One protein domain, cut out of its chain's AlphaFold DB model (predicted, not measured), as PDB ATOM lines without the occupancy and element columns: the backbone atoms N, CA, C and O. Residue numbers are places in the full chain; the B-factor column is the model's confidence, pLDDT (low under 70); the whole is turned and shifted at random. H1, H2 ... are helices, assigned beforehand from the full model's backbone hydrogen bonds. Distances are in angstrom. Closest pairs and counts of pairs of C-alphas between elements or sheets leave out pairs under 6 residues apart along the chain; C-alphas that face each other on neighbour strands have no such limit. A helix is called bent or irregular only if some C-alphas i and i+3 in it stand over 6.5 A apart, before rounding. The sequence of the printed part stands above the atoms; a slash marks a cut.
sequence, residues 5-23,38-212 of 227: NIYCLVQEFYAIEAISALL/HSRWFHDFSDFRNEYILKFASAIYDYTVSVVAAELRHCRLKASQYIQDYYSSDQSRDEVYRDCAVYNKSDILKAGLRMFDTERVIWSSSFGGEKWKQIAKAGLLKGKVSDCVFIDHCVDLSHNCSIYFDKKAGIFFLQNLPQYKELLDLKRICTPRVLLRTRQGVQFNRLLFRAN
ATOM      1  N   ASN A   5     154.400 121.616 210.301       91.50
ATOM      2  CA  ASN A   5     153.700 122.748 210.906       91.50
ATOM      3  C   ASN A   5     153.072 123.613 209.804       91.50
ATOM      4  O   ASN A   5     153.787 124.367 209.140       91.50
ATOM      5  N   ILE A   6     151.752 123.521 209.618       92.75
ATOM      6  CA  ILE A   6     151.059 124.246 208.540       92.75
ATOM      7  C   ILE A   6     151.168 125.764 208.701       92.75
ATOM      8  O   ILE A   6     151.270 126.468 207.705       92.75
ATOM      9  N   TYR A   7     151.222 126.276 209.934       91.62
ATOM     10  CA  TYR A   7     151.380 127.709 210.173       91.62
ATOM     11  C   TYR A   7     152.708 128.216 209.603       91.62
ATOM     12  O   TYR A   7     152.714 129.180 208.841       91.62
ATOM     13  N   CYS A   8     153.819 127.522 209.870       91.50
ATOM     14  CA  CYS A   8     155.123 127.901 209.319       91.50
ATOM     15  C   CYS A   8     155.178 127.773 207.791       91.50
ATOM     16  O   CYS A   8     155.768 128.624 207.131       91.50
ATOM     17  N   LEU A   9     154.556 126.735 207.223       93.69
ATOM     18  CA  LEU A   9     154.515 126.553 205.770       93.69
ATOM     19  C   LEU A   9     153.716 127.663 205.077       93.69
ATOM     20  O   LEU A   9     154.139 128.201 204.062       93.69
ATOM     21  N   VAL A  10     152.584 128.058 205.657       94.00
ATOM     22  CA  VAL A  10     151.763 129.152 205.132       94.00
ATOM     23  C   VAL A  10     152.492 130.497 205.228       94.00
ATOM     24  O   VAL A  10     152.425 131.290 204.290       94.00
ATOM     25  N   GLN A  11     153.233 130.749 206.313       93.00
ATOM     26  CA  GLN A  11     154.088 131.940 206.427       93.00
ATOM     27  C   GLN A  11     155.136 131.999 205.314       93.00
ATOM     28  O   GLN A  11     155.274 133.024 204.648       93.00
ATOM     29  N   GLU A  12     155.860 130.902 205.098       94.19
ATOM     30  CA  GLU A  12     156.902 130.836 204.076       94.19
ATOM     31  C   GLU A  12     156.319 130.929 202.660       94.19
ATOM     32  O   GLU A  12     156.846 131.691 201.852       94.19
ATOM     33  N   PHE A  13     155.185 130.274 202.387       95.62
ATOM     34  CA  PHE A  13     154.447 130.413 201.127       95.62
ATOM     35  C   PHE A  13     154.124 131.880 200.806       95.62
ATOM     36  O   PHE A  13     154.511 132.378 199.750       95.62
ATOM     37  N   TYR A  14     153.481 132.606 201.725       95.00
ATOM     38  CA  TYR A  14     153.131 134.007 201.474       95.00
ATOM     39  C   TYR A  14     154.351 134.930 201.413       95.00
ATOM     40  O   TYR A  14     154.317 135.938 200.710       95.00
ATOM     41  N   ALA A  15     155.446 134.596 202.096       93.06
ATOM     42  CA  ALA A  15     156.692 135.341 201.972       93.06
ATOM     43  C   ALA A  15     157.370 135.116 200.598       93.06
ATOM     44  O   ALA A  15     157.903 136.064 200.019       93.06
ATOM     45  N   ILE A  16     157.302 133.903 200.036       93.75
ATOM     46  CA  ILE A  16     157.760 133.602 198.666       93.75
ATOM     47  C   ILE A  16     156.915 134.360 197.632       93.75
ATOM     48  O   ILE A  16     157.464 135.001 196.727       93.75
ATOM     49  N   GLU A  17     155.589 134.346 197.777       93.12
ATOM     50  CA  GLU A  17     154.691 135.080 196.875       93.12
ATOM     51  C   GLU A  17     154.872 136.597 197.007       93.12
ATOM     52  O   GLU A  17     154.844 137.311 196.007       93.12
ATOM     53  N   ALA A  18     155.181 137.096 198.207       90.88
ATOM     54  CA  ALA A  18     155.531 138.494 198.411       90.88
ATOM     55  C   ALA A  18     156.802 138.908 197.652       90.88
ATOM     56  O   ALA A  18     156.805 139.965 197.022       90.88
ATOM     57  N   ILE A  19     157.867 138.093 197.663       89.31
ATOM     58  CA  ILE A  19     159.057 138.358 196.834       89.31
ATOM     59  C   ILE A  19     158.686 138.340 195.353       89.31
ATOM     60  O   ILE A  19     159.055 139.257 194.626       89.31
ATOM     61  N   SER A  20     157.917 137.346 194.911       89.56
ATOM     62  CA  SER A  20     157.500 137.222 193.510       89.56
ATOM     63  C   SER A  20     156.711 138.448 193.040       89.56
ATOM     64  O   SER A  20     156.984 138.993 191.969       89.56
ATOM     65  N   ALA A  21     155.801 138.949 193.877       87.75
ATOM     66  CA  ALA A  21     155.084 140.193 193.635       87.75
ATOM     67  C   ALA A  21     156.047 141.390 193.572       87.75
ATOM     68  O   ALA A  21     156.003 142.163 192.619       87.75
ATOM     69  N   LEU A  22     156.963 141.530 194.535       84.88
ATOM     70  CA  LEU A  22     157.943 142.624 194.556       84.88
ATOM     71  C   LEU A  22     158.886 142.620 193.347       84.88
ATOM     72  O   LEU A  22     159.328 143.692 192.936       84.88
ATOM     73  N   LEU A  23     159.199 141.451 192.789       82.50
ATOM     74  CA  LEU A  23     159.964 141.315 191.549       82.50
ATOM     75  C   LEU A  23     159.116 141.675 190.319       82.50
ATOM     76  O   LEU A  23     159.633 142.287 189.394       82.50
ATOM     77  N   HIS A  38     173.013 138.630 189.881       81.19
ATOM     78  CA  HIS A  38     171.580 138.902 190.007       81.19
ATOM     79  C   HIS A  38     170.761 137.867 189.232       81.19
ATOM     80  O   HIS A  38     169.825 137.300 189.791       81.19
ATOM     81  N   SER A  39     171.160 137.551 187.994       81.50
ATOM     82  CA  SER A  39     170.506 136.519 187.177       81.50
ATOM     83  C   SER A  39     170.591 135.144 187.844       81.50
ATOM     84  O   SER A  39     169.609 134.409 187.883       81.50
ATOM     85  N   ARG A  40     171.748 134.813 188.438       86.50
ATOM     86  CA  ARG A  40     171.932 133.563 189.187       86.50
ATOM     87  C   ARG A  40     171.046 133.502 190.426       86.50
ATOM     88  O   ARG A  40     170.426 132.479 190.673       86.50
ATOM     89  N   TRP A  41     170.978 134.583 191.204       89.06
ATOM     90  CA  TRP A  41     170.084 134.628 192.362       89.06
ATOM     91  C   TRP A  41     168.615 134.473 191.955       89.06
ATOM     92  O   TRP A  41     167.886 133.743 192.620       89.06
ATOM     93  N   PHE A  42     168.197 135.123 190.866       87.88
ATOM     94  CA  PHE A  42     166.834 135.012 190.353       87.88
ATOM     95  C   PHE A  42     166.498 133.570 189.963       87.88
ATOM     96  O   PHE A  42     165.477 133.061 190.405       87.88
ATOM     97  N   HIS A  43     167.389 132.889 189.233       89.69
ATOM     98  CA  HIS A  43     167.240 131.463 188.927       89.69
ATOM     99  C   HIS A  43     167.121 130.608 190.193       89.69
ATOM    100  O   HIS A  43     166.142 129.882 190.340       89.69
ATOM    101  N   ASP A  44     168.052 130.760 191.140       91.62
ATOM    102  CA  ASP A  44     168.030 129.998 192.394       91.62
ATOM    103  C   ASP A  44     166.722 130.231 193.182       91.62
ATOM    104  O   ASP A  44     166.188 129.313 193.808       91.62
ATOM    105  N   PHE A  45     166.202 131.463 193.172       92.75
ATOM    106  CA  PHE A  45     164.925 131.803 193.797       92.75
ATOM    107  C   PHE A  45     163.739 131.175 193.057       92.75
ATOM    108  O   PHE A  45     162.866 130.597 193.703       92.75
ATOM    109  N   SER A  46     163.700 131.271 191.727       92.69
ATOM    110  CA  SER A  46     162.644 130.681 190.903       92.69
ATOM    111  C   SER A  46     162.580 129.164 191.066       92.69
ATOM    112  O   SER A  46     161.489 128.625 191.252       92.69
ATOM    113  N   ASP A  47     163.727 128.487 191.070       94.94
ATOM    114  CA  ASP A  47     163.808 127.038 191.258       94.94
ATOM    115  C   ASP A  47     163.303 126.639 192.647       94.94
ATOM    116  O   ASP A  47     162.417 125.788 192.768       94.94
ATOM    117  N   PHE A  48     163.774 127.327 193.695       95.00
ATOM    118  CA  PHE A  48     163.296 127.113 195.062       95.00
ATOM    119  C   PHE A  48     161.784 127.332 195.185       95.00
ATOM    120  O   PHE A  48     161.085 126.505 195.771       95.00
ATOM    121  N   ARG A  49     161.267 128.430 194.622       95.06
ATOM    122  CA  ARG A  49     159.839 128.757 194.631       95.06
ATOM    123  C   ARG A  49     159.017 127.647 193.979       95.06
ATOM    124  O   ARG A  49     158.039 127.191 194.567       95.06
ATOM    125  N   ASN A  50     159.402 127.227 192.777       95.75
ATOM    126  CA  ASN A  50     158.665 126.224 192.014       95.75
ATOM    127  C   ASN A  50     158.653 124.874 192.741       95.75
ATOM    128  O   ASN A  50     157.599 124.249 192.863       95.75
ATOM    129  N   GLU A  51     159.799 124.457 193.283       96.94
ATOM    130  CA  GLU A  51     159.907 123.230 194.071       96.94
ATOM    131  C   GLU A  51     159.055 123.296 195.347       96.94
ATOM    132  O   GLU A  51     158.325 122.350 195.659       96.94
ATOM    133  N   TYR A  52     159.112 124.418 196.070       96.56
ATOM    134  CA  TYR A  52     158.341 124.629 197.292       96.56
ATOM    135  C   TYR A  52     156.836 124.556 197.024       96.56
ATOM    136  O   TYR A  52     156.128 123.795 197.685       96.56
ATOM    137  N   ILE A  53     156.348 125.314 196.037       97.50
ATOM    138  CA  ILE A  53     154.927 125.383 195.677       97.50
ATOM    139  C   ILE A  53     154.414 124.008 195.254       97.50
ATOM    140  O   ILE A  53     153.376 123.572 195.750       97.50
ATOM    141  N   LEU A  54     155.157 123.289 194.408       96.62
ATOM    142  CA  LEU A  54     154.766 121.955 193.956       96.62
ATOM    143  C   LEU A  54     154.632 120.973 195.130       96.62
ATOM    144  O   LEU A  54     153.626 120.265 195.253       96.62
ATOM    145  N   LYS A  55     155.636 120.930 196.016       96.62
ATOM    146  CA  LYS A  55     155.620 120.049 197.195       96.62
ATOM    147  C   LYS A  55     154.508 120.431 198.162       96.62
ATOM    148  O   LYS A  55     153.817 119.549 198.670       96.62
ATOM    149  N   PHE A  56     154.305 121.725 198.397       97.06
ATOM    150  CA  PHE A  56     153.294 122.196 199.332       97.06
ATOM    151  C   PHE A  56     151.873 121.947 198.814       97.06
ATOM    152  O   PHE A  56     151.043 121.420 199.553       97.06
ATOM    153  N   ALA A  57     151.614 122.209 197.529       97.75
ATOM    154  CA  ALA A  57     150.348 121.876 196.882       97.75
ATOM    155  C   ALA A  57     150.068 120.369 196.936       97.75
ATOM    156  O   ALA A  57     148.946 119.961 197.223       97.75
ATOM    157  N   SER A  58     151.085 119.536 196.704       95.75
ATOM    158  CA  SER A  58     150.944 118.076 196.790       95.75
ATOM    159  C   SER A  58     150.616 117.622 198.216       95.75
ATOM    160  O   SER A  58     149.695 116.835 198.412       95.75
ATOM    161  N   ALA A  59     151.293 118.175 199.225       95.06
ATOM    162  CA  ALA A  59     151.019 117.863 200.627       95.06
ATOM    163  C   ALA A  59     149.619 118.327 201.074       95.06
ATOM    164  O   ALA A  59     148.929 117.593 201.781       95.06
ATOM    165  N   ILE A  60     149.173 119.516 200.643       95.81
ATOM    166  CA  ILE A  60     147.797 119.991 200.867       95.81
ATOM    167  C   ILE A  60     146.797 119.054 200.205       95.81
ATOM    168  O   ILE A  60     145.835 118.659 200.856       95.81
ATOM    169  N   TYR A  61     147.020 118.667 198.950       95.62
ATOM    170  CA  TYR A  61     146.124 117.766 198.236       95.62
ATOM    171  C   TYR A  61     145.984 116.417 198.949       95.62
ATOM    172  O   TYR A  61     144.867 115.984 199.230       95.62
ATOM    173  N   ASP A  62     147.102 115.807 199.336       92.44
ATOM    174  CA  ASP A  62     147.113 114.530 200.051       92.44
ATOM    175  C   ASP A  62     146.407 114.638 201.402       92.44
ATOM    176  O   ASP A  62     145.580 113.796 201.745       92.44
ATOM    177  N   TYR A  63     146.644 115.729 202.132       92.88
ATOM    178  CA  TYR A  63     145.936 115.999 203.378       92.88
ATOM    179  C   TYR A  63     144.432 116.168 203.159       92.88
ATOM    180  O   TYR A  63     143.645 115.600 203.913       92.88
ATOM    181  N   THR A  64     144.034 116.899 202.111       93.69
ATOM    182  CA  THR A  64     142.629 117.118 201.731       93.69
ATOM    183  C   THR A  64     141.913 115.793 201.530       93.69
ATOM    184  O   THR A  64     140.837 115.571 202.082       93.69
ATOM    185  N   VAL A  65     142.523 114.905 200.745       91.50
ATOM    186  CA  VAL A  65     141.968 113.589 200.431       91.50
ATOM    187  C   VAL A  65     141.811 112.775 201.707       91.50
ATOM    188  O   VAL A  65     140.729 112.246 201.950       91.50
ATOM    189  N   SER A  66     142.840 112.735 202.555       88.50
ATOM    190  CA  SER A  66     142.806 111.985 203.810       88.50
ATOM    191  C   SER A  66     141.712 112.481 204.756       88.50
ATOM    192  O   SER A  66     140.957 111.672 205.293       88.50
ATOM    193  N   VAL A  67     141.572 113.798 204.958       89.44
ATOM    194  CA  VAL A  67     140.534 114.331 205.860       89.44
ATOM    195  C   VAL A  67     139.125 114.129 205.307       89.44
ATOM    196  O   VAL A  67     138.221 113.810 206.074       89.44
ATOM    197  N   VAL A  68     138.939 114.248 203.988       89.75
ATOM    198  CA  VAL A  68     137.657 113.964 203.329       89.75
ATOM    199  C   VAL A  68     137.304 112.486 203.469       89.75
ATOM    200  O   VAL A  68     136.195 112.179 203.898       89.75
ATOM    201  N   ALA A  69     138.244 111.581 203.180       85.56
ATOM    202  CA  ALA A  69     138.054 110.140 203.344       85.56
ATOM    203  C   ALA A  69     137.668 109.793 204.784       85.56
ATOM    204  O   ALA A  69     136.677 109.104 205.017       85.56
ATOM    205  N   ALA A  70     138.395 110.335 205.765       82.44
ATOM    206  CA  ALA A  70     138.068 110.118 207.162       82.44
ATOM    207  C   ALA A  70     136.639 110.554 207.473       82.44
ATOM    208  O   ALA A  70     135.930 109.830 208.158       82.44
ATOM    209  N   GLU A  71     136.182 111.709 207.015       84.06
ATOM    210  CA  GLU A  71     134.842 112.194 207.360       84.06
ATOM    211  C   GLU A  71     133.731 111.498 206.563       84.06
ATOM    212  O   GLU A  71     132.614 111.365 207.067       84.06
ATOM    213  N   LEU A  72     134.051 110.925 205.396       81.69
ATOM    214  CA  LEU A  72     133.145 110.045 204.659       81.69
ATOM    215  C   LEU A  72     132.711 108.822 205.485       81.69
ATOM    216  O   LEU A  72     131.590 108.354 205.299       81.69
ATOM    217  N   ARG A  73     133.510 108.369 206.467       76.62
ATOM    218  CA  ARG A  73     133.142 107.261 207.376       76.62
ATOM    219  C   ARG A  73     131.825 107.495 208.128       76.62
ATOM    220  O   ARG A  73     131.094 106.556 208.422       76.62
ATOM    221  N   HIS A  74     131.479 108.756 208.403       75.62
ATOM    222  CA  HIS A  74     130.233 109.111 209.097       75.62
ATOM    223  C   HIS A  74     129.005 109.045 208.195       75.62
ATOM    224  O   HIS A  74     127.876 109.017 208.689       75.62
ATOM    225  N   CYS A  75     129.201 109.004 206.877       70.19
ATOM    226  CA  CYS A  75     128.100 109.002 205.927       70.19
ATOM    227  C   CYS A  75     127.243 107.741 206.038       70.19
ATOM    228  O   CYS A  75     126.045 107.826 205.806       70.19
ATOM    229  N   ARG A  76     127.794 106.598 206.473       64.81
ATOM    230  CA  ARG A  76     126.985 105.391 206.713       64.81
ATOM    231  C   ARG A  76     125.914 105.626 207.779       64.81
ATOM    232  O   ARG A  76     124.769 105.250 207.582       64.81
ATOM    233  N   LEU A  77     126.234 106.315 208.873       62.59
ATOM    234  CA  LEU A  77     125.257 106.607 209.930       62.59
ATOM    235  C   LEU A  77     124.194 107.633 209.506       62.59
ATOM    236  O   LEU A  77     123.128 107.692 210.114       62.59
ATOM    237  N   LYS A  78     124.492 108.475 208.511       62.84
ATOM    238  CA  LYS A  78     123.651 109.620 208.118       62.84
ATOM    239  C   LYS A  78     122.946 109.453 206.772       62.84
ATOM    240  O   LYS A  78     121.989 110.169 206.505       62.84
ATOM    241  N   ALA A  79     123.397 108.513 205.946       56.16
ATOM    242  CA  ALA A  79     122.942 108.305 204.575       56.16
ATOM    243  C   ALA A  79     122.802 106.815 204.203       56.16
ATOM    244  O   ALA A  79     122.741 106.495 203.018       56.16
ATOM    245  N   SER A  80     122.728 105.903 205.185       56.91
ATOM    246  CA  SER A  80     122.561 104.448 204.973       56.91
ATOM    247  C   SER A  80     121.369 104.078 204.091       56.91
ATOM    248  O   SER A  80     121.393 103.047 203.433       56.91
ATOM    249  N   GLN A  81     120.330 104.913 204.068       55.44
ATOM    250  CA  GLN A  81     119.139 104.711 203.239       55.44
ATOM    251  C   GLN A  81     119.351 105.079 201.762       55.44
ATOM    252  O   GLN A  81     118.534 104.712 200.925       55.44
ATOM    253  N   TYR A  82     120.426 105.803 201.438       48.72
ATOM    254  CA  TYR A  82     120.635 106.412 200.122       48.72
ATOM    255  C   TYR A  82     121.932 105.971 199.432       48.72
ATOM    256  O   TYR A  82     122.057 106.175 198.225       48.72
ATOM    257  N   ILE A  83     122.893 105.377 200.152       53.75
ATOM    258  CA  ILE A  83     124.196 104.979 199.597       53.75
ATOM    259  C   ILE A  83     124.601 103.569 200.056       53.75
ATOM    260  O   ILE A  83     124.717 103.317 201.253       53.75
ATOM    261  N   GLN A  84     124.866 102.678 199.087       49.56
ATOM    262  CA  GLN A  84     125.597 101.418 199.293       49.56
ATOM    263  C   GLN A  84     127.076 101.706 199.611       49.56
ATOM    264  O   GLN A  84     127.677 102.610 199.032       49.56
ATOM    265  N   ASP A  85     127.625 100.951 200.561       50.31
ATOM    266  CA  ASP A  85     128.867 101.191 201.304       50.31
ATOM    267  C   ASP A  85     130.078 101.708 200.490       50.31
ATOM    268  O   ASP A  85     130.547 101.053 199.564       50.31
ATOM    269  N   TYR A  86     130.654 102.848 200.908       54.38
ATOM    270  CA  TYR A  86     132.012 103.279 200.508       54.38
ATOM    271  C   TYR A  86     133.077 102.936 201.567       54.38
ATOM    272  O   TYR A  86     134.227 102.697 201.214       54.38
ATOM    273  N   TYR A  87     132.703 102.909 202.854       54.94
ATOM    274  CA  TYR A  87     133.557 102.560 203.998       54.94
ATOM    275  C   TYR A  87     132.694 101.894 205.085       54.94
ATOM    276  O   TYR A  87     131.548 102.305 205.295       54.94
ATOM    277  N   SER A  88     133.213 100.874 205.779       54.53
ATOM    278  CA  SER A  88     132.492 100.235 206.895       54.53
ATOM    279  C   SER A  88     132.379 101.203 208.086       54.53
ATOM    280  O   SER A  88     133.347 101.887 208.414       54.53
ATOM    281  N   SER A  89     131.217 101.259 208.759       52.16
ATOM    282  CA  SER A  89     130.959 102.142 209.919       52.16
ATOM    283  C   SER A  89     131.886 101.893 211.101       52.16
ATOM    284  O   SER A  89     131.957 102.713 212.015       52.16
ATOM    285  N   ASP A  90     132.566 100.757 211.077       58.97
ATOM    286  CA  ASP A  90     133.329 100.226 212.192       58.97
ATOM    287  C   ASP A  90     134.805 100.640 212.072       58.97
ATOM    288  O   ASP A  90     135.592 100.402 212.985       58.97
ATOM    289  N   GLN A  91     135.175 101.296 210.958       62.72
ATOM    290  CA  GLN A  91     136.547 101.703 210.702       62.72
ATOM    291  C   GLN A  91     136.954 102.907 211.545       62.72
ATOM    292  O   GLN A  91     136.352 103.991 211.506       62.72
ATOM    293  N   SER A  92     138.049 102.737 212.281       64.88
ATOM    294  CA  SER A  92     138.689 103.846 212.975       64.88
ATOM    295  C   SER A  92     139.234 104.872 211.972       64.88
ATOM    296  O   SER A  92     139.533 104.577 210.815       64.88
ATOM    297  N   ARG A  93     139.400 106.125 212.412       67.75
ATOM    298  CA  ARG A  93     139.981 107.188 211.571       67.75
ATOM    299  C   ARG A  93     141.376 106.804 211.040       67.75
ATOM    300  O   ARG A  93     141.703 107.158 209.912       67.75
ATOM    301  N   ASP A  94     142.152 106.060 211.825       67.38
ATOM    302  CA  ASP A  94     143.499 105.610 211.458       67.38
ATOM    303  C   ASP A  94     143.484 104.443 210.453       67.38
ATOM    304  O   ASP A  94     144.408 104.308 209.651       67.38
ATOM    305  N   GLU A  95     142.435 103.616 210.442       65.81
ATOM    306  CA  GLU A  95     142.201 102.631 209.374       65.81
ATOM    307  C   GLU A  95     141.881 103.322 208.053       65.81
ATOM    308  O   GLU A  95     142.536 103.044 207.052       65.81
ATOM    309  N   VAL A  96     140.986 104.314 208.065       67.81
ATOM    310  CA  VAL A  96     140.632 105.059 206.848       67.81
ATOM    311  C   VAL A  96     141.842 105.777 206.242       67.81
ATOM    312  O   VAL A  96     141.979 105.808 205.023       67.81
ATOM    313  N   TYR A  97     142.755 106.317 207.058       68.88
ATOM    314  CA  TYR A  97     143.986 106.938 206.548       68.88
ATOM    315  C   TYR A  97     144.965 105.949 205.904       68.88
ATOM    316  O   TYR A  97     145.719 106.338 205.014       68.88
ATOM    317  N   ARG A  98     144.985 104.685 206.346       67.19
ATOM    318  CA  ARG A  98     145.802 103.640 205.710       67.19
ATOM    319  C   ARG A  98     145.164 103.176 204.405       67.19
ATOM    320  O   ARG A  98     145.855 103.069 203.397       67.19
ATOM    321  N   ASP A  99     143.848 102.996 204.415       66.75
ATOM    322  CA  ASP A  99     143.102 102.486 203.268       66.75
ATOM    323  C   ASP A  99     142.941 103.544 202.169       66.75
ATOM    324  O   ASP A  99     142.962 103.218 200.985       66.75
ATOM    325  N   CYS A 100     142.852 104.839 202.500       70.69
ATOM    326  CA  CYS A 100     142.697 105.892 201.490       70.69
ATOM    327  C   CYS A 100     143.883 105.987 200.517       70.69
ATOM    328  O   CYS A 100     143.722 106.518 199.421       70.69
ATOM    329  N   ALA A 101     145.052 105.455 200.889       67.69
ATOM    330  CA  ALA A 101     146.241 105.437 200.042       67.69
ATOM    331  C   ALA A 101     146.096 104.538 198.798       67.69
ATOM    332  O   ALA A 101     146.783 104.784 197.807       67.69
ATOM    333  N   VAL A 102     145.217 103.526 198.830       70.00
ATOM    334  CA  VAL A 102     145.009 102.605 197.696       70.00
ATOM    335  C   VAL A 102     143.907 103.058 196.732       70.00
ATOM    336  O   VAL A 102     143.827 102.561 195.611       70.00
ATOM    337  N   TYR A 103     143.069 104.013 197.138       70.00
ATOM    338  CA  TYR A 103     141.978 104.529 196.312       70.00
ATOM    339  C   TYR A 103     142.424 105.703 195.435       70.00
ATOM    340  O   TYR A 103     143.336 106.467 195.765       70.00
ATOM    341  N   ASN A 104     141.718 105.909 194.321       83.31
ATOM    342  CA  ASN A 104     141.918 107.098 193.504       83.31
ATOM    343  C   ASN A 104     141.517 108.358 194.293       83.31
ATOM    344  O   ASN A 104     140.354 108.551 194.657       83.31
ATOM    345  N   LYS A 105     142.488 109.253 194.504       87.81
ATOM    346  CA  LYS A 105     142.323 110.513 195.244       87.81
ATOM    347  C   LYS A 105     141.164 111.371 194.720       87.81
ATOM    348  O   LYS A 105     140.411 111.943 195.505       87.81
ATOM    349  N   SER A 106     140.983 111.449 193.399       88.81
ATOM    350  CA  SER A 106     139.894 112.231 192.805       88.81
ATOM    351  C   SER A 106     138.524 111.623 193.081       88.81
ATOM    352  O   SER A 106     137.556 112.379 193.175       88.81
ATOM    353  N   ASP A 107     138.416 110.301 193.175       86.06
ATOM    354  CA  ASP A 107     137.129 109.638 193.372       86.06
ATOM    355  C   ASP A 107     136.662 109.753 194.822       86.06
ATOM    356  O   ASP A 107     135.486 110.035 195.045       86.06
ATOM    357  N   ILE A 108     137.588 109.720 195.790       87.31
ATOM    358  CA  ILE A 108     137.309 110.095 197.188       87.31
ATOM    359  C   ILE A 108     136.697 111.500 197.256       87.31
ATOM    360  O   ILE A 108     135.669 111.715 197.896       87.31
ATOM    361  N   LEU A 109     137.299 112.478 196.574       91.88
ATOM    362  CA  LEU A 109     136.814 113.860 196.611       91.88
ATOM    363  C   LEU A 109     135.452 114.020 195.912       91.88
ATOM    364  O   LEU A 109     134.588 114.751 196.399       91.88
ATOM    365  N   LYS A 110     135.219 113.315 194.796       90.56
ATOM    366  CA  LYS A 110     133.903 113.280 194.129       90.56
ATOM    367  C   LYS A 110     132.839 112.623 195.008       90.56
ATOM    368  O   LYS A 110     131.702 113.093 195.015       90.56
ATOM    369  N   ALA A 111     133.191 111.567 195.741       85.44
ATOM    370  CA  ALA A 111     132.309 110.970 196.735       85.44
ATOM    371  C   ALA A 111     131.987 112.001 197.825       85.44
ATOM    372  O   ALA A 111     130.816 112.279 198.059       85.44
ATOM    373  N   GLY A 112     132.998 112.681 198.378       87.81
ATOM    374  CA  GLY A 112     132.822 113.787 199.328       87.81
ATOM    375  C   GLY A 112     131.814 114.836 198.853       87.81
ATOM    376  O   GLY A 112     130.882 115.162 199.581       87.81
ATOM    377  N   LEU A 113     131.920 115.300 197.603       89.31
ATOM    378  CA  LEU A 113     130.962 116.256 197.033       89.31
ATOM    379  C   LEU A 113     129.507 115.777 197.069       89.31
ATOM    380  O   LEU A 113     128.615 116.587 197.294       89.31
ATOM    381  N   ARG A 114     129.271 114.491 196.792       85.44
ATOM    382  CA  ARG A 114     127.920 113.916 196.737       85.44
ATOM    383  C   ARG A 114     127.365 113.639 198.129       85.44
ATOM    384  O   ARG A 114     126.193 113.887 198.373       85.44
ATOM    385  N   MET A 115     128.206 113.114 199.015       82.94
ATOM    386  CA  MET A 115     127.801 112.605 200.327       82.94
ATOM    387  C   MET A 115     127.633 113.717 201.364       82.94
ATOM    388  O   MET A 115     126.805 113.623 202.266       82.94
ATOM    389  N   PHE A 116     128.409 114.790 201.233       86.56
ATOM    390  CA  PHE A 116     128.325 115.951 202.114       86.56
ATOM    391  C   PHE A 116     127.291 116.990 201.668       86.56
ATOM    392  O   PHE A 116     127.116 118.011 202.331       86.56
ATOM    393  N   ASP A 117     126.601 116.729 200.560       84.94
ATOM    394  CA  ASP A 117     125.560 117.593 200.027       84.94
ATOM    395  C   ASP A 117     124.314 117.570 200.920       84.94
ATOM    396  O   ASP A 117     123.609 116.564 200.990       84.94
ATOM    397  N   THR A 118     124.034 118.679 201.608       81.38
ATOM    398  CA  THR A 118     122.908 118.773 202.551       81.38
ATOM    399  C   THR A 118     121.543 118.738 201.873       81.38
ATOM    400  O   THR A 118     120.548 118.465 202.535       81.38
ATOM    401  N   GLU A 119     121.484 118.978 200.560       82.50
ATOM    402  CA  GLU A 119     120.268 118.772 199.763       82.50
ATOM    403  C   GLU A 119     119.949 117.281 199.574       82.50
ATOM    404  O   GLU A 119     118.803 116.917 199.325       82.50
ATOM    405  N   ARG A 120     120.958 116.409 199.698       75.06
ATOM    406  CA  ARG A 120     120.843 114.959 199.479       75.06
ATOM    407  C   ARG A 120     120.892 114.154 200.769       75.06
ATOM    408  O   ARG A 120     120.313 113.076 200.837       75.06
ATOM    409  N   VAL A 121     121.618 114.642 201.773       74.12
ATOM    410  CA  VAL A 121     121.878 113.933 203.030       74.12
ATOM    411  C   VAL A 121     121.571 114.840 204.215       74.12
ATOM    412  O   VAL A 121     122.098 115.947 204.325       74.12
ATOM    413  N   ILE A 122     120.763 114.343 205.153       73.06
ATOM    414  CA  ILE A 122     120.421 115.075 206.374       73.06
ATOM    415  C   ILE A 122     121.581 114.968 207.369       73.06
ATOM    416  O   ILE A 122     121.734 113.995 208.112       73.06
ATOM    417  N   TRP A 123     122.400 116.013 207.407       71.56
ATOM    418  CA  TRP A 123     123.462 116.162 208.394       71.56
ATOM    419  C   TRP A 123     122.929 116.868 209.645       71.56
ATOM    420  O   TRP A 123     122.444 117.993 209.571       71.56
ATOM    421  N   SER A 124     123.059 116.245 210.822       62.56
ATOM    422  CA  SER A 124     122.850 116.968 212.082       62.56
ATOM    423  C   SER A 124     123.959 118.013 212.261       62.56
ATOM    424  O   SER A 124     125.116 117.758 211.911       62.56
ATOM    425  N   SER A 125     123.609 119.178 212.811       56.91
ATOM    426  CA  SER A 125     124.418 120.412 212.847       56.91
ATOM    427  C   SER A 125     125.869 120.263 213.344       56.91
ATOM    428  O   SER A 125     126.716 121.085 213.002       56.91
ATOM    429  N   SER A 126     126.189 119.206 214.093       55.91
ATOM    430  CA  SER A 126     127.517 118.932 214.652       55.91
ATOM    431  C   SER A 126     128.538 118.296 213.694       55.91
ATOM    432  O   SER A 126     129.733 118.374 213.973       55.91
ATOM    433  N   PHE A 127     128.124 117.684 212.575       56.91
ATOM    434  CA  PHE A 127     129.048 116.944 211.688       56.91
ATOM    435  C   PHE A 127     129.496 117.730 210.448       56.91
ATOM    436  O   PHE A 127     130.468 117.348 209.802       56.91
ATOM    437  N   GLY A 128     128.849 118.864 210.153       63.19
ATOM    438  CA  GLY A 128     129.385 119.867 209.229       63.19
ATOM    439  C   GLY A 128     129.420 119.469 207.751       63.19
ATOM    440  O   GLY A 128     130.384 119.833 207.082       63.19
ATOM    441  N   GLY A 129     128.390 118.775 207.245       77.31
ATOM    442  CA  GLY A 129     128.280 118.342 205.840       77.31
ATOM    443  C   GLY A 129     128.691 119.427 204.840       77.31
ATOM    444  O   GLY A 129     129.709 119.291 204.175       77.31
ATOM    445  N   GLU A 130     128.021 120.581 204.826       84.81
ATOM    446  CA  GLU A 130     128.341 121.643 203.855       84.81
ATOM    447  C   GLU A 130     129.804 122.131 203.926       84.81
ATOM    448  O   GLU A 130     130.444 122.356 202.898       84.81
ATOM    449  N   LYS A 131     130.401 122.218 205.123       87.12
ATOM    450  CA  LYS A 131     131.823 122.592 205.257       87.12
ATOM    451  C   LYS A 131     132.741 121.531 204.644       87.12
ATOM    452  O   LYS A 131     133.712 121.869 203.971       87.12
ATOM    453  N   TRP A 132     132.424 120.251 204.828       88.81
ATOM    454  CA  TRP A 132     133.165 119.152 204.208       88.81
ATOM    455  C   TRP A 132     132.971 119.079 202.694       88.81
ATOM    456  O   TRP A 132     133.930 118.796 201.974       88.81
ATOM    457  N   LYS A 133     131.777 119.415 202.191       90.19
ATOM    458  CA  LYS A 133     131.512 119.573 200.754       90.19
ATOM    459  C   LYS A 133     132.428 120.636 200.147       90.19
ATOM    460  O   LYS A 133     133.040 120.392 199.109       90.19
ATOM    461  N   GLN A 134     132.581 121.784 200.810       91.94
ATOM    462  CA  GLN A 134     133.491 122.844 200.362       91.94
ATOM    463  C   GLN A 134     134.957 122.391 200.355       91.94
ATOM    464  O   GLN A 134     135.669 122.663 199.390       91.94
ATOM    465  N   ILE A 135     135.395 121.637 201.368       93.44
ATOM    466  CA  ILE A 135     136.751 121.061 201.421       93.44
ATOM    467  C   ILE A 135     136.975 120.065 200.272       93.44
ATOM    468  O   ILE A 135     137.982 120.150 199.567       93.44
ATOM    469  N   ALA A 136     136.016 119.171 200.016       93.44
ATOM    470  CA  ALA A 136     136.087 118.233 198.897       93.44
ATOM    471  C   ALA A 136     136.127 118.958 197.537       93.44
ATOM    472  O   ALA A 136     136.913 118.601 196.655       93.44
ATOM    473  N   LYS A 137     135.330 120.026 197.385       94.44
ATOM    474  CA  LYS A 137     135.327 120.890 196.196       94.44
ATOM    475  C   LYS A 137     136.684 121.555 195.973       94.44
ATOM    476  O   LYS A 137     137.170 121.545 194.844       94.44
ATOM    477  N   ALA A 138     137.291 122.092 197.031       94.94
ATOM    478  CA  ALA A 138     138.608 122.715 196.971       94.94
ATOM    479  C   ALA A 138     139.677 121.718 196.507       94.94
ATOM    480  O   ALA A 138     140.439 122.030 195.597       94.94
ATOM    481  N   GLY A 139     139.674 120.487 197.035       95.56
ATOM    482  CA  GLY A 139     140.592 119.427 196.600       95.56
ATOM    483  C   GLY A 139     140.535 119.148 195.093       95.56
ATOM    484  O   GLY A 139     141.567 118.954 194.453       95.56
ATOM    485  N   LEU A 140     139.341 119.195 194.490       96.19
ATOM    486  CA  LEU A 140     139.135 118.966 193.051       96.19
ATOM    487  C   LEU A 140     139.628 120.105 192.146       96.19
ATOM    488  O   LEU A 140     139.513 119.980 190.921       96.19
ATOM    489  N   LEU A 141     140.140 121.202 192.710       96.19
ATOM    490  CA  LEU A 141     140.812 122.259 191.954       96.19
ATOM    491  C   LEU A 141     142.269 121.907 191.626       96.19
ATOM    492  O   LEU A 141     142.825 122.496 190.696       96.19
ATOM    493  N   LYS A 142     142.891 120.940 192.323       95.88
ATOM    494  CA  LYS A 142     144.266 120.514 192.021       95.88
ATOM    495  C   LYS A 142     144.369 120.060 190.562       95.88
ATOM    496  O   LYS A 142     143.604 119.211 190.112       95.88
ATOM    497  N   GLY A 143     145.312 120.647 189.825       93.44
ATOM    498  CA  GLY A 143     145.520 120.375 188.397       93.44
ATOM    499  C   GLY A 143     144.547 121.089 187.447       93.44
ATOM    500  O   GLY A 143     144.740 121.012 186.240       93.44
ATOM    501  N   LYS A 144     143.534 121.802 187.961       96.56
ATOM    502  CA  LYS A 144     142.638 122.671 187.167       96.56
ATOM    503  C   LYS A 144     143.009 124.146 187.262       96.56
ATOM    504  O   LYS A 144     142.718 124.914 186.353       96.56
ATOM    505  N   VAL A 145     143.618 124.536 188.376       97.19
ATOM    506  CA  VAL A 145     144.192 125.866 188.603       97.19
ATOM    507  C   VAL A 145     145.687 125.728 188.881       97.19
ATOM    508  O   VAL A 145     146.178 124.622 189.123       97.19
ATOM    509  N   SER A 146     146.416 126.845 188.849       97.19
ATOM    510  CA  SER A 146     147.827 126.851 189.239       97.19
ATOM    511  C   SER A 146     147.991 126.431 190.701       97.19
ATOM    512  O   SER A 146     147.125 126.694 191.538       97.19
ATOM    513  N   ASP A 147     149.127 125.821 191.035       97.88
ATOM    514  CA  ASP A 147     149.386 125.358 192.402       97.88
ATOM    515  C   ASP A 147     149.370 126.507 193.423       97.88
ATOM    516  O   ASP A 147     148.927 126.312 194.549       97.88
ATOM    517  N   CYS A 148     149.739 127.726 193.012       96.88
ATOM    518  CA  CYS A 148     149.633 128.922 193.857       96.88
ATOM    519  C   CYS A 148     148.175 129.218 194.230       96.88
ATOM    520  O   CYS A 148     147.856 129.381 195.405       96.88
ATOM    521  N   VAL A 149     147.286 129.244 193.228       96.75
ATOM    522  CA  VAL A 149     145.851 129.512 193.417       96.75
ATOM    523  C   VAL A 149     145.195 128.388 194.214       96.75
ATOM    524  O   VAL A 149     144.357 128.648 195.071       96.75
ATOM    525  N   PHE A 150     145.593 127.137 193.969       97.81
ATOM    526  CA  PHE A 150     145.115 125.991 194.737       97.81
ATOM    527  C   PHE A 150     145.483 126.103 196.224       97.81
ATOM    528  O   PHE A 150     144.606 125.966 197.077       97.81
ATOM    529  N   ILE A 151     146.755 126.386 196.538       97.31
ATOM    530  CA  ILE A 151     147.224 126.561 197.920       97.31
ATOM    531  C   ILE A 151     146.468 127.708 198.596       97.31
ATOM    532  O   ILE A 151     145.905 127.501 199.671       97.31
ATOM    533  N   ASP A 152     146.426 128.887 197.969       95.25
ATOM    534  CA  ASP A 152     145.764 130.077 198.521       95.25
ATOM    535  C   ASP A 152     144.282 129.805 198.809       95.25
ATOM    536  O   ASP A 152     143.810 130.049 199.919       95.25
ATOM    537  N   HIS A 153     143.577 129.161 197.872       94.62
ATOM    538  CA  HIS A 153     142.181 128.774 198.055       94.62
ATOM    539  C   HIS A 153     141.981 127.808 199.235       94.62
ATOM    540  O   HIS A 153     141.067 127.996 200.040       94.62
ATOM    541  N   CYS A 154     142.827 126.782 199.379       94.56
ATOM    542  CA  CYS A 154     142.749 125.853 200.511       94.56
ATOM    543  C   CYS A 154     143.056 126.535 201.853       94.56
ATOM    544  O   CYS A 154     142.410 126.237 202.861       94.56
ATOM    545  N   VAL A 155     144.019 127.458 201.872       93.19
ATOM    546  CA  VAL A 155     144.375 128.239 203.060       93.19
ATOM    547  C   VAL A 155     143.240 129.188 203.450       93.19
ATOM    548  O   VAL A 155     142.830 129.184 204.611       93.19
ATOM    549  N   ASP A 156     142.655 129.921 202.504       90.75
ATOM    550  CA  ASP A 156     141.496 130.784 202.763       90.75
ATOM    551  C   ASP A 156     140.267 129.993 203.210       90.75
ATOM    552  O   ASP A 156     139.540 130.421 204.112       90.75
ATOM    553  N   LEU A 157     140.055 128.803 202.645       89.81
ATOM    554  CA  LEU A 157     138.994 127.921 203.108       89.81
ATOM    555  C   LEU A 157     139.203 127.533 204.576       89.81
ATOM    556  O   LEU A 157     138.249 127.556 205.348       89.81
ATOM    557  N   SER A 158     140.436 127.232 204.991       86.19
ATOM    558  CA  SER A 158     140.737 126.893 206.387       86.19
ATOM    559  C   SER A 158     140.534 128.062 207.361       86.19
ATOM    560  O   SER A 158     140.172 127.840 208.518       86.19
ATOM    561  N   HIS A 159     140.698 129.305 206.890       80.31
ATOM    562  CA  HIS A 159     140.391 130.506 207.667       80.31
ATOM    563  C   HIS A 159     138.903 130.567 208.022       80.31
ATOM    564  O   HIS A 159     138.523 130.763 209.178       80.31
ATOM    565  N   ASN A 160     138.064 130.336 207.009       70.56
ATOM    566  CA  ASN A 160     136.610 130.416 207.114       70.56
ATOM    567  C   ASN A 160     136.000 129.127 207.708       70.56
ATOM    568  O   ASN A 160     134.897 129.140 208.255       70.56
ATOM    569  N   CYS A 161     136.731 128.010 207.637       67.75
ATOM    570  CA  CYS A 161     136.354 126.692 208.136       67.75
ATOM    571  C   CYS A 161     137.478 126.100 209.000       67.75
ATOM    572  O   CYS A 161     138.251 125.256 208.545       67.75
ATOM    573  N   SER A 162     137.507 126.471 210.286       67.88
ATOM    574  CA  SER A 162     138.539 126.058 211.259       67.88
ATOM    575  C   SER A 162     138.737 124.544 211.414       67.88
ATOM    576  O   SER A 162     139.694 124.110 212.041       67.88
ATOM    577  N   ILE A 163     137.835 123.729 210.864       75.56
ATOM    578  CA  ILE A 163     137.897 122.268 210.920       75.56
ATOM    579  C   ILE A 163     138.891 121.657 209.931       75.56
ATOM    580  O   ILE A 163     139.111 120.454 210.011       75.56
ATOM    581  N   TYR A 164     139.443 122.422 208.985       87.31
ATOM    582  CA  TYR A 164     140.192 121.842 207.874       87.31
ATOM    583  C   TYR A 164     141.586 121.341 208.293       87.31
ATOM    584  O   TYR A 164     141.788 120.133 208.350       87.31
ATOM    585  N   PHE A 165     142.521 122.235 208.649       88.06
ATOM    586  CA  PHE A 165     143.905 121.875 209.020       88.06
ATOM    587  C   PHE A 165     144.100 121.426 210.481       88.06
ATOM    588  O   PHE A 165     145.221 121.145 210.903       88.06
ATOM    589  N   ASP A 166     143.021 121.332 211.257       81.00
ATOM    590  CA  ASP A 166     143.036 120.857 212.650       81.00
ATOM    591  C   ASP A 166     142.793 119.334 212.763       81.00
ATOM    592  O   ASP A 166     142.605 118.761 213.838       81.00
ATOM    593  N   LYS A 167     142.767 118.618 211.634       79.81
ATOM    594  CA  LYS A 167     142.594 117.161 211.635       79.81
ATOM    595  C   LYS A 167     143.943 116.468 211.705       79.81
ATOM    596  O   LYS A 167     144.859 116.756 210.938       79.81
ATOM    597  N   LYS A 168     144.049 115.491 212.604       79.38
ATOM    598  CA  LYS A 168     145.246 114.665 212.809       79.38
ATOM    599  C   LYS A 168     145.419 113.627 211.687       79.38
ATOM    600  O   LYS A 168     145.462 112.438 211.962       79.38
ATOM    601  N   ALA A 169     145.474 114.062 210.428       81.75
ATOM    602  CA  ALA A 169     145.584 113.200 209.243       81.75
ATOM    603  C   ALA A 169     147.033 112.885 208.835       81.75
ATOM    604  O   ALA A 169     147.333 112.697 207.662       81.75
ATOM    605  N   GLY A 170     147.964 112.885 209.794       82.50
ATOM    606  CA  GLY A 170     149.326 112.387 209.580       82.50
ATOM    607  C   GLY A 170     150.271 113.264 208.746       82.50
ATOM    608  O   GLY A 170     151.454 112.948 208.688       82.50
ATOM    609  N   ILE A 171     149.805 114.367 208.145       88.69
ATOM    610  CA  ILE A 171     150.648 115.264 207.327       88.69
ATOM    611  C   ILE A 171     150.905 116.581 208.054       88.69
ATOM    612  O   ILE A 171     152.057 116.919 208.324       88.69
ATOM    613  N   PHE A 172     149.841 117.301 208.416       91.81
ATOM    614  CA  PHE A 172     149.945 118.595 209.081       91.81
ATOM    615  C   PHE A 172     149.555 118.536 210.552       91.81
ATOM    616  O   PHE A 172     148.741 117.717 210.978       91.81
ATOM    617  N   PHE A 173     150.110 119.476 211.305       90.25
ATOM    618  CA  PHE A 173     149.541 119.943 212.558       90.25
ATOM    619  C   PHE A 173     149.449 121.466 212.527       90.25
ATOM    620  O   PHE A 173     150.334 122.141 211.988       90.25
ATOM    621  N   LEU A 174     148.386 122.001 213.118       88.44
ATOM    622  CA  LEU A 174     148.201 123.431 213.294       88.44
ATOM    623  C   LEU A 174     148.580 123.827 214.718       88.44
ATOM    624  O   LEU A 174     147.875 123.523 215.676       88.44
ATOM    625  N   GLN A 175     149.713 124.510 214.850       82.56
ATOM    626  CA  GLN A 175     150.099 125.157 216.098       82.56
ATOM    627  C   GLN A 175     149.550 126.588 216.121       82.56
ATOM    628  O   GLN A 175     149.583 127.268 215.099       82.56
ATOM    629  N   ASN A 176     149.104 127.058 217.290       82.25
ATOM    630  CA  ASN A 176     148.714 128.452 217.536       82.25
ATOM    631  C   ASN A 176     147.644 128.987 216.562       82.25
ATOM    632  O   ASN A 176     147.876 129.953 215.839       82.25
ATOM    633  N   LEU A 177     146.444 128.394 216.593       86.44
ATOM    634  CA  LEU A 177     145.289 128.836 215.798       86.44
ATOM    635  C   LEU A 177     145.046 130.368 215.812       86.44
ATOM    636  O   LEU A 177     144.739 130.893 214.743       86.44
ATOM    637  N   PRO A 178     145.201 131.106 216.937       89.19
ATOM    638  CA  PRO A 178     145.059 132.565 216.927       89.19
ATOM    639  C   PRO A 178     146.051 133.260 215.984       89.19
ATOM    640  O   PRO A 178     145.632 133.998 215.101       89.19
ATOM    641  N   GLN A 179     147.344 132.937 216.083       88.31
ATOM    642  CA  GLN A 179     148.392 133.515 215.228       88.31
ATOM    643  C   GLN A 179     148.222 133.121 213.759       88.31
ATOM    644  O   GLN A 179     148.518 133.900 212.856       88.31
ATOM    645  N   TYR A 180     147.736 131.903 213.510       89.56
ATOM    646  CA  TYR A 180     147.393 131.464 212.165       89.56
ATOM    647  C   TYR A 180     146.301 132.345 211.556       89.56
ATOM    648  O   TYR A 180     146.466 132.823 210.440       89.56
ATOM    649  N   LYS A 181     145.219 132.612 212.295       89.75
ATOM    650  CA  LYS A 181     144.148 133.504 211.831       89.75
ATOM    651  C   LYS A 181     144.633 134.939 211.645       89.75
ATOM    652  O   LYS A 181     144.405 135.502 210.586       89.75
ATOM    653  N   GLU A 182     145.392 135.476 212.599       90.44
ATOM    654  CA  GLU A 182     145.990 136.815 212.487       90.44
ATOM    655  C   GLU A 182     146.843 136.964 211.220       90.44
ATOM    656  O   GLU A 182     146.759 137.978 210.534       90.44
ATOM    657  N   LEU A 183     147.633 135.944 210.863       90.44
ATOM    658  CA  LEU A 183     148.389 135.929 209.610       90.44
ATOM    659  C   LEU A 183     147.469 135.975 208.379       90.44
ATOM    660  O   LEU A 183     147.772 136.681 207.414       90.44
ATOM    661  N   LEU A 184     146.374 135.210 208.391       90.88
ATOM    662  CA  LEU A 184     145.426 135.147 207.275       90.88
ATOM    663  C   LEU A 184     144.576 136.417 207.138       90.88
ATOM    664  O   LEU A 184     144.228 136.800 206.022       90.88
ATOM    665  N   ASP A 185     144.305 137.113 208.236       91.44
ATOM    666  CA  ASP A 185     143.726 138.453 208.196       91.44
ATOM    667  C   ASP A 185     144.754 139.471 207.682       91.44
ATOM    668  O   ASP A 185     144.465 140.259 206.779       91.44
ATOM    669  N   LEU A 186     145.996 139.406 208.176       90.06
ATOM    670  CA  LEU A 186     147.073 140.310 207.776       90.06
ATOM    671  C   LEU A 186     147.369 140.231 206.274       90.06
ATOM    672  O   LEU A 186     147.535 141.275 205.636       90.06
ATOM    673  N   LYS A 187     147.405 139.027 205.677       89.62
ATOM    674  CA  LYS A 187     147.699 138.870 204.238       89.62
ATOM    675  C   LYS A 187     146.712 139.617 203.336       89.62
ATOM    676  O   LYS A 187     147.080 139.977 202.225       89.62
ATOM    677  N   ARG A 188     145.474 139.844 203.798       88.31
ATOM    678  CA  ARG A 188     144.404 140.463 202.999       88.31
ATOM    679  C   ARG A 188     144.576 141.970 202.853       88.31
ATOM    680  O   ARG A 188     144.059 142.541 201.900       88.31
ATOM    681  N   ILE A 189     145.269 142.603 203.798       89.88
ATOM    682  CA  ILE A 189     145.340 144.068 203.903       89.88
ATOM    683  C   ILE A 189     146.766 144.620 203.846       89.88
ATOM    684  O   ILE A 189     146.954 145.816 203.635       89.88
ATOM    685  N   CYS A 190     147.783 143.787 204.076       87.12
ATOM    686  CA  CYS A 190     149.159 144.258 204.159       87.12
ATOM    687  C   CYS A 190     149.847 144.354 202.789       87.12
ATOM    688  O   CYS A 190     149.457 143.725 201.808       87.12
ATOM    689  N   THR A 191     150.927 145.135 202.730       88.00
ATOM    690  CA  THR A 191     151.810 145.150 201.556       88.00
ATOM    691  C   THR A 191     152.734 143.926 201.561       88.00
ATOM    692  O   THR A 191     153.095 143.448 202.643       88.00
ATOM    693  N   PRO A 192     153.240 143.471 200.396       86.12
ATOM    694  CA  PRO A 192     154.160 142.331 200.318       86.12
ATOM    695  C   PRO A 192     155.357 142.413 201.283       86.12
ATOM    696  O   PRO A 192     155.778 141.414 201.858       86.12
ATOM    697  N   ARG A 193     155.883 143.619 201.542       85.75
ATOM    698  CA  ARG A 193     157.026 143.826 202.452       85.75
ATOM    699  C   ARG A 193     156.746 143.401 203.894       85.75
ATOM    700  O   ARG A 193     157.680 143.025 204.597       85.75
ATOM    701  N   VAL A 194     155.495 143.480 204.349       86.88
ATOM    702  CA  VAL A 194     155.116 143.084 205.713       86.88
ATOM    703  C   VAL A 194     155.225 141.567 205.880       86.88
ATOM    704  O   VAL A 194     155.734 141.104 206.899       86.88
ATOM    705  N   LEU A 195     154.858 140.798 204.851       86.38
ATOM    706  CA  LEU A 195     154.896 139.331 204.864       86.38
ATOM    707  C   LEU A 195     156.323 138.764 204.955       86.38
ATOM    708  O   LEU A 195     156.517 137.664 205.470       86.38
ATOM    709  N   LEU A 196     157.337 139.537 204.552       83.75
ATOM    710  CA  LEU A 196     158.754 139.164 204.671       83.75
ATOM    711  C   LEU A 196     159.296 139.235 206.103       83.75
ATOM    712  O   LEU A 196     160.382 138.732 206.370       83.75
ATOM    713  N   ARG A 197     158.570 139.856 207.040       78.75
ATOM    714  CA  ARG A 197     158.987 139.944 208.452       78.75
ATOM    715  C   ARG A 197     158.593 138.713 209.274       78.75
ATOM    716  O   ARG A 197     158.875 138.663 210.467       78.75
ATOM    717  N   THR A 198     157.905 137.755 208.656       73.19
ATOM    718  CA  THR A 198     157.487 136.508 209.304       73.19
ATOM    719  C   THR A 198     158.668 135.546 209.467       73.19
ATOM    720  O   THR A 198     159.790 135.858 209.088       73.19
ATOM    721  N   ARG A 199     158.462 134.385 210.093       73.19
ATOM    722  CA  ARG A 199     159.523 133.383 210.255       73.19
ATOM    723  C   ARG A 199     159.628 132.538 208.985       73.19
ATOM    724  O   ARG A 199     158.650 131.904 208.608       73.19
ATOM    725  N   GLN A 200     160.812 132.475 208.373       80.62
ATOM    726  CA  GLN A 200     161.061 131.654 207.179       80.62
ATOM    727  C   GLN A 200     161.952 130.436 207.444       80.62
ATOM    728  O   GLN A 200     162.684 130.371 208.439       80.62
ATOM    729  N   GLY A 201     161.922 129.477 206.515       83.44
ATOM    730  CA  GLY A 201     162.832 128.342 206.487       83.44
ATOM    731  C   GLY A 201     164.283 128.749 206.221       83.44
ATOM    732  O   GLY A 201     164.595 129.838 205.734       83.44
ATOM    733  N   VAL A 202     165.213 127.850 206.553       86.44
ATOM    734  CA  VAL A 202     166.663 128.102 206.442       86.44
ATOM    735  C   VAL A 202     167.076 128.390 204.998       86.44
ATOM    736  O   VAL A 202     167.867 129.300 204.752       86.44
ATOM    737  N   GLN A 203     166.549 127.627 204.038       86.56
ATOM    738  CA  GLN A 203     166.894 127.782 202.625       86.56
ATOM    739  C   GLN A 203     166.403 129.120 202.070       86.56
ATOM    740  O   GLN A 203     167.181 129.831 201.434       86.56
ATOM    741  N   PHE A 204     165.165 129.512 202.384       88.56
ATOM    742  CA  PHE A 204     164.640 130.798 201.948       88.56
ATOM    743  C   PHE A 204     165.381 131.971 202.603       88.56
ATOM    744  O   PHE A 204     165.785 132.905 201.914       88.56
ATOM    745  N   ASN A 205     165.709 131.879 203.896       87.25
ATOM    746  CA  ASN A 205     166.538 132.881 204.576       87.25
ATOM    747  C   ASN A 205     167.926 133.051 203.942       87.25
ATOM    748  O   ASN A 205     168.418 134.174 203.830       87.25
ATOM    749  N   ARG A 206     168.558 131.965 203.475       87.75
ATOM    750  CA  ARG A 206     169.828 132.051 202.732       87.75
ATOM    751  C   ARG A 206     169.662 132.817 201.419       87.75
ATOM    752  O   ARG A 206     170.543 133.603 201.069       87.75
ATOM    753  N   LEU A 207     168.550 132.622 200.708       87.81
ATOM    754  CA  LEU A 207     168.239 133.382 199.493       87.81
ATOM    755  C   LEU A 207     168.006 134.863 199.810       87.81
ATOM    756  O   LEU A 207     168.590 135.712 199.141       87.81
ATOM    757  N   LEU A 208     167.243 135.187 200.858       86.88
ATOM    758  CA  LEU A 208     167.014 136.571 201.289       86.88
ATOM    759  C   LEU A 208     168.317 137.271 201.705       86.88
ATOM    760  O   LEU A 208     168.574 138.405 201.303       86.88
ATOM    761  N   PHE A 209     169.185 136.581 202.449       86.38
ATOM    762  CA  PHE A 209     170.498 137.109 202.826       86.38
ATOM    763  C   PHE A 209     171.361 137.415 201.596       86.38
ATOM    764  O   PHE A 209     171.928 138.503 201.498       86.38
ATOM    765  N   ARG A 210     171.412 136.496 200.621       85.81
ATOM    766  CA  ARG A 210     172.116 136.718 199.349       85.81
ATOM    767  C   ARG A 210     171.533 137.893 198.560       85.81
ATOM    768  O   ARG A 210     172.292 138.654 197.975       85.81
ATOM    769  N   ALA A 211     170.215 138.080 198.562       83.38
ATOM    770  CA  ALA A 211     169.589 139.229 197.904       83.38
ATOM    771  C   ALA A 211     170.054 140.562 198.520       83.38
ATOM    772  O   ALA A 211     170.386 141.508 197.800       83.38
ATOM    773  N   ASN A 212     170.133 140.613 199.854       80.38
ATOM    774  CA  ASN A 212     170.577 141.795 200.591       80.38
ATOM    775  C   ASN A 212     172.056 142.119 200.343       80.38
ATOM    776  O   ASN A 212     172.399 143.289 200.175       80.38
TER     777      ASN A 212
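Overview. This is residues 5 to 23 and 38 to 212 of the 227 residues of an uncharacterized protein of Clostridium sp. WB02_MRS01 (UniProt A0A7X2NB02). One long helix, H2, runs along most of the longest axis, and shorter helices sit along it one after another: H10 and H1 beside its earlier part, H7 beside its middle, and H6, H5 and H4 crowded round its last turns. H8 lies farther out, beyond H1 and H7 as seen from H2, while H3 and the loop of residues 80 to 92 make the far end past H2. The printed part has 194 residues with ten named helices, H1 to H10 in order along the chain, and no named strand; the class is all helix. The whole is compact, with a radius of gyration of the C-alphas of 18.7 A, and spans 63 by 31 by 27 A, only just a rod.

Along the chain. The printed part begins at Asn 5, and H1 follows as residues 6 to 23, 25.7 A from first to last C-alpha, with C-alpha 6 at (151.059, 124.246, 208.540). H2, residues 38 to 72, is the longest helix, with 35 residues and 50.2 A, from C-alpha 38 at (171.580, 138.902, 190.007) to C-alpha 72 at (133.145, 110.045, 204.659). Then come H3, residues 75 to 79, and H4, residues 93 to 99. H5, residues 105 to 115, is 15.5 A long, and H6, residues 129 to 139, is 15.4 A. H7, residues 147 to 160, is 20.1 A long, and H8, residues 177 to 189, is 19.3 A. H9 is residues 192 to 195. H10, residues 202 to 212, is 15.4 A long and ends with C-alpha 212 at (170.577, 141.795, 200.591). No helix is bent.

Arrangement. H2 is the hub, touching six helices. With residues 41 to 48 alone it touches H10, at a shallow tilt of 31 degrees, opposite ways; the closest C-alphas, of Phe 45 and Leu 207, are 6.8 A apart. With residues 49 to 56 alone it touches H1, opposite ways at 37 degrees, only just a steep tilt; the closest C-alphas, of Arg 49 and Ile 16, are 6.6 A apart. H7 touches H2 at a steep tilt of 49 degrees, the same way, with the C-alphas of Ile 151 and Ala 57 closest at 5.7 A. H6 touches H2 at a shallow tilt of 34.7 degrees, only just short of steep, with the C-alphas of Gly 139 and Thr 64 closest at 6.0 A. H5 touches H2 at a steep tilt of 47 degrees, with the C-alphas of Lys 105 and Val 65 closest at 6.0 A. H4 touches residues 66 to 70 of H2 alone, at a steep tilt of 68 degrees, only just short of about perpendicular; the C-alphas of Arg 93 and Ala 70 are closest at 5.6 A. H5 and H6 form a helical hairpin, with the C-alphas of Leu 109 and Ala 136 closest at 5.0 A, and H6 and H7 form another, with those of Ala 138 and Cys 154 closest at 6.3 A. H8 is apart from H2. It only just touches H1, with 3 pairs of C-alphas within 8 A, those of Tyr 180 and Tyr 7 closest at 5.8 A. It only just touches H7 too, again with 3 pairs, those of Lys 181 and His 159 closest at 6.4 A. H9 touches H1, with the C-alphas of Pro 192 and Ala 18 closest at 4.5 A. H3 and H2 meet only through their link. Every O i to N i+4 pair is within hydrogen-bond range in H1 to H7 and H10; in H8 7 of 9 are, and H9 is too short for such a pair.

Size, cuts and confidence. The two C-alphas farthest apart, those of His 38 and Gln 81, are 64.0 A apart. Residues 24 to 37 are not printed, and C-alphas 23 and 38 stand 12.0 A apart across this cut. The long links are H3 to H4, H5 to H6 and H7 to H8. The mean pLDDT of the printed part is 83.6; residues 76 to 99, 101, 124 to 128 and 161 to 162 are under 70.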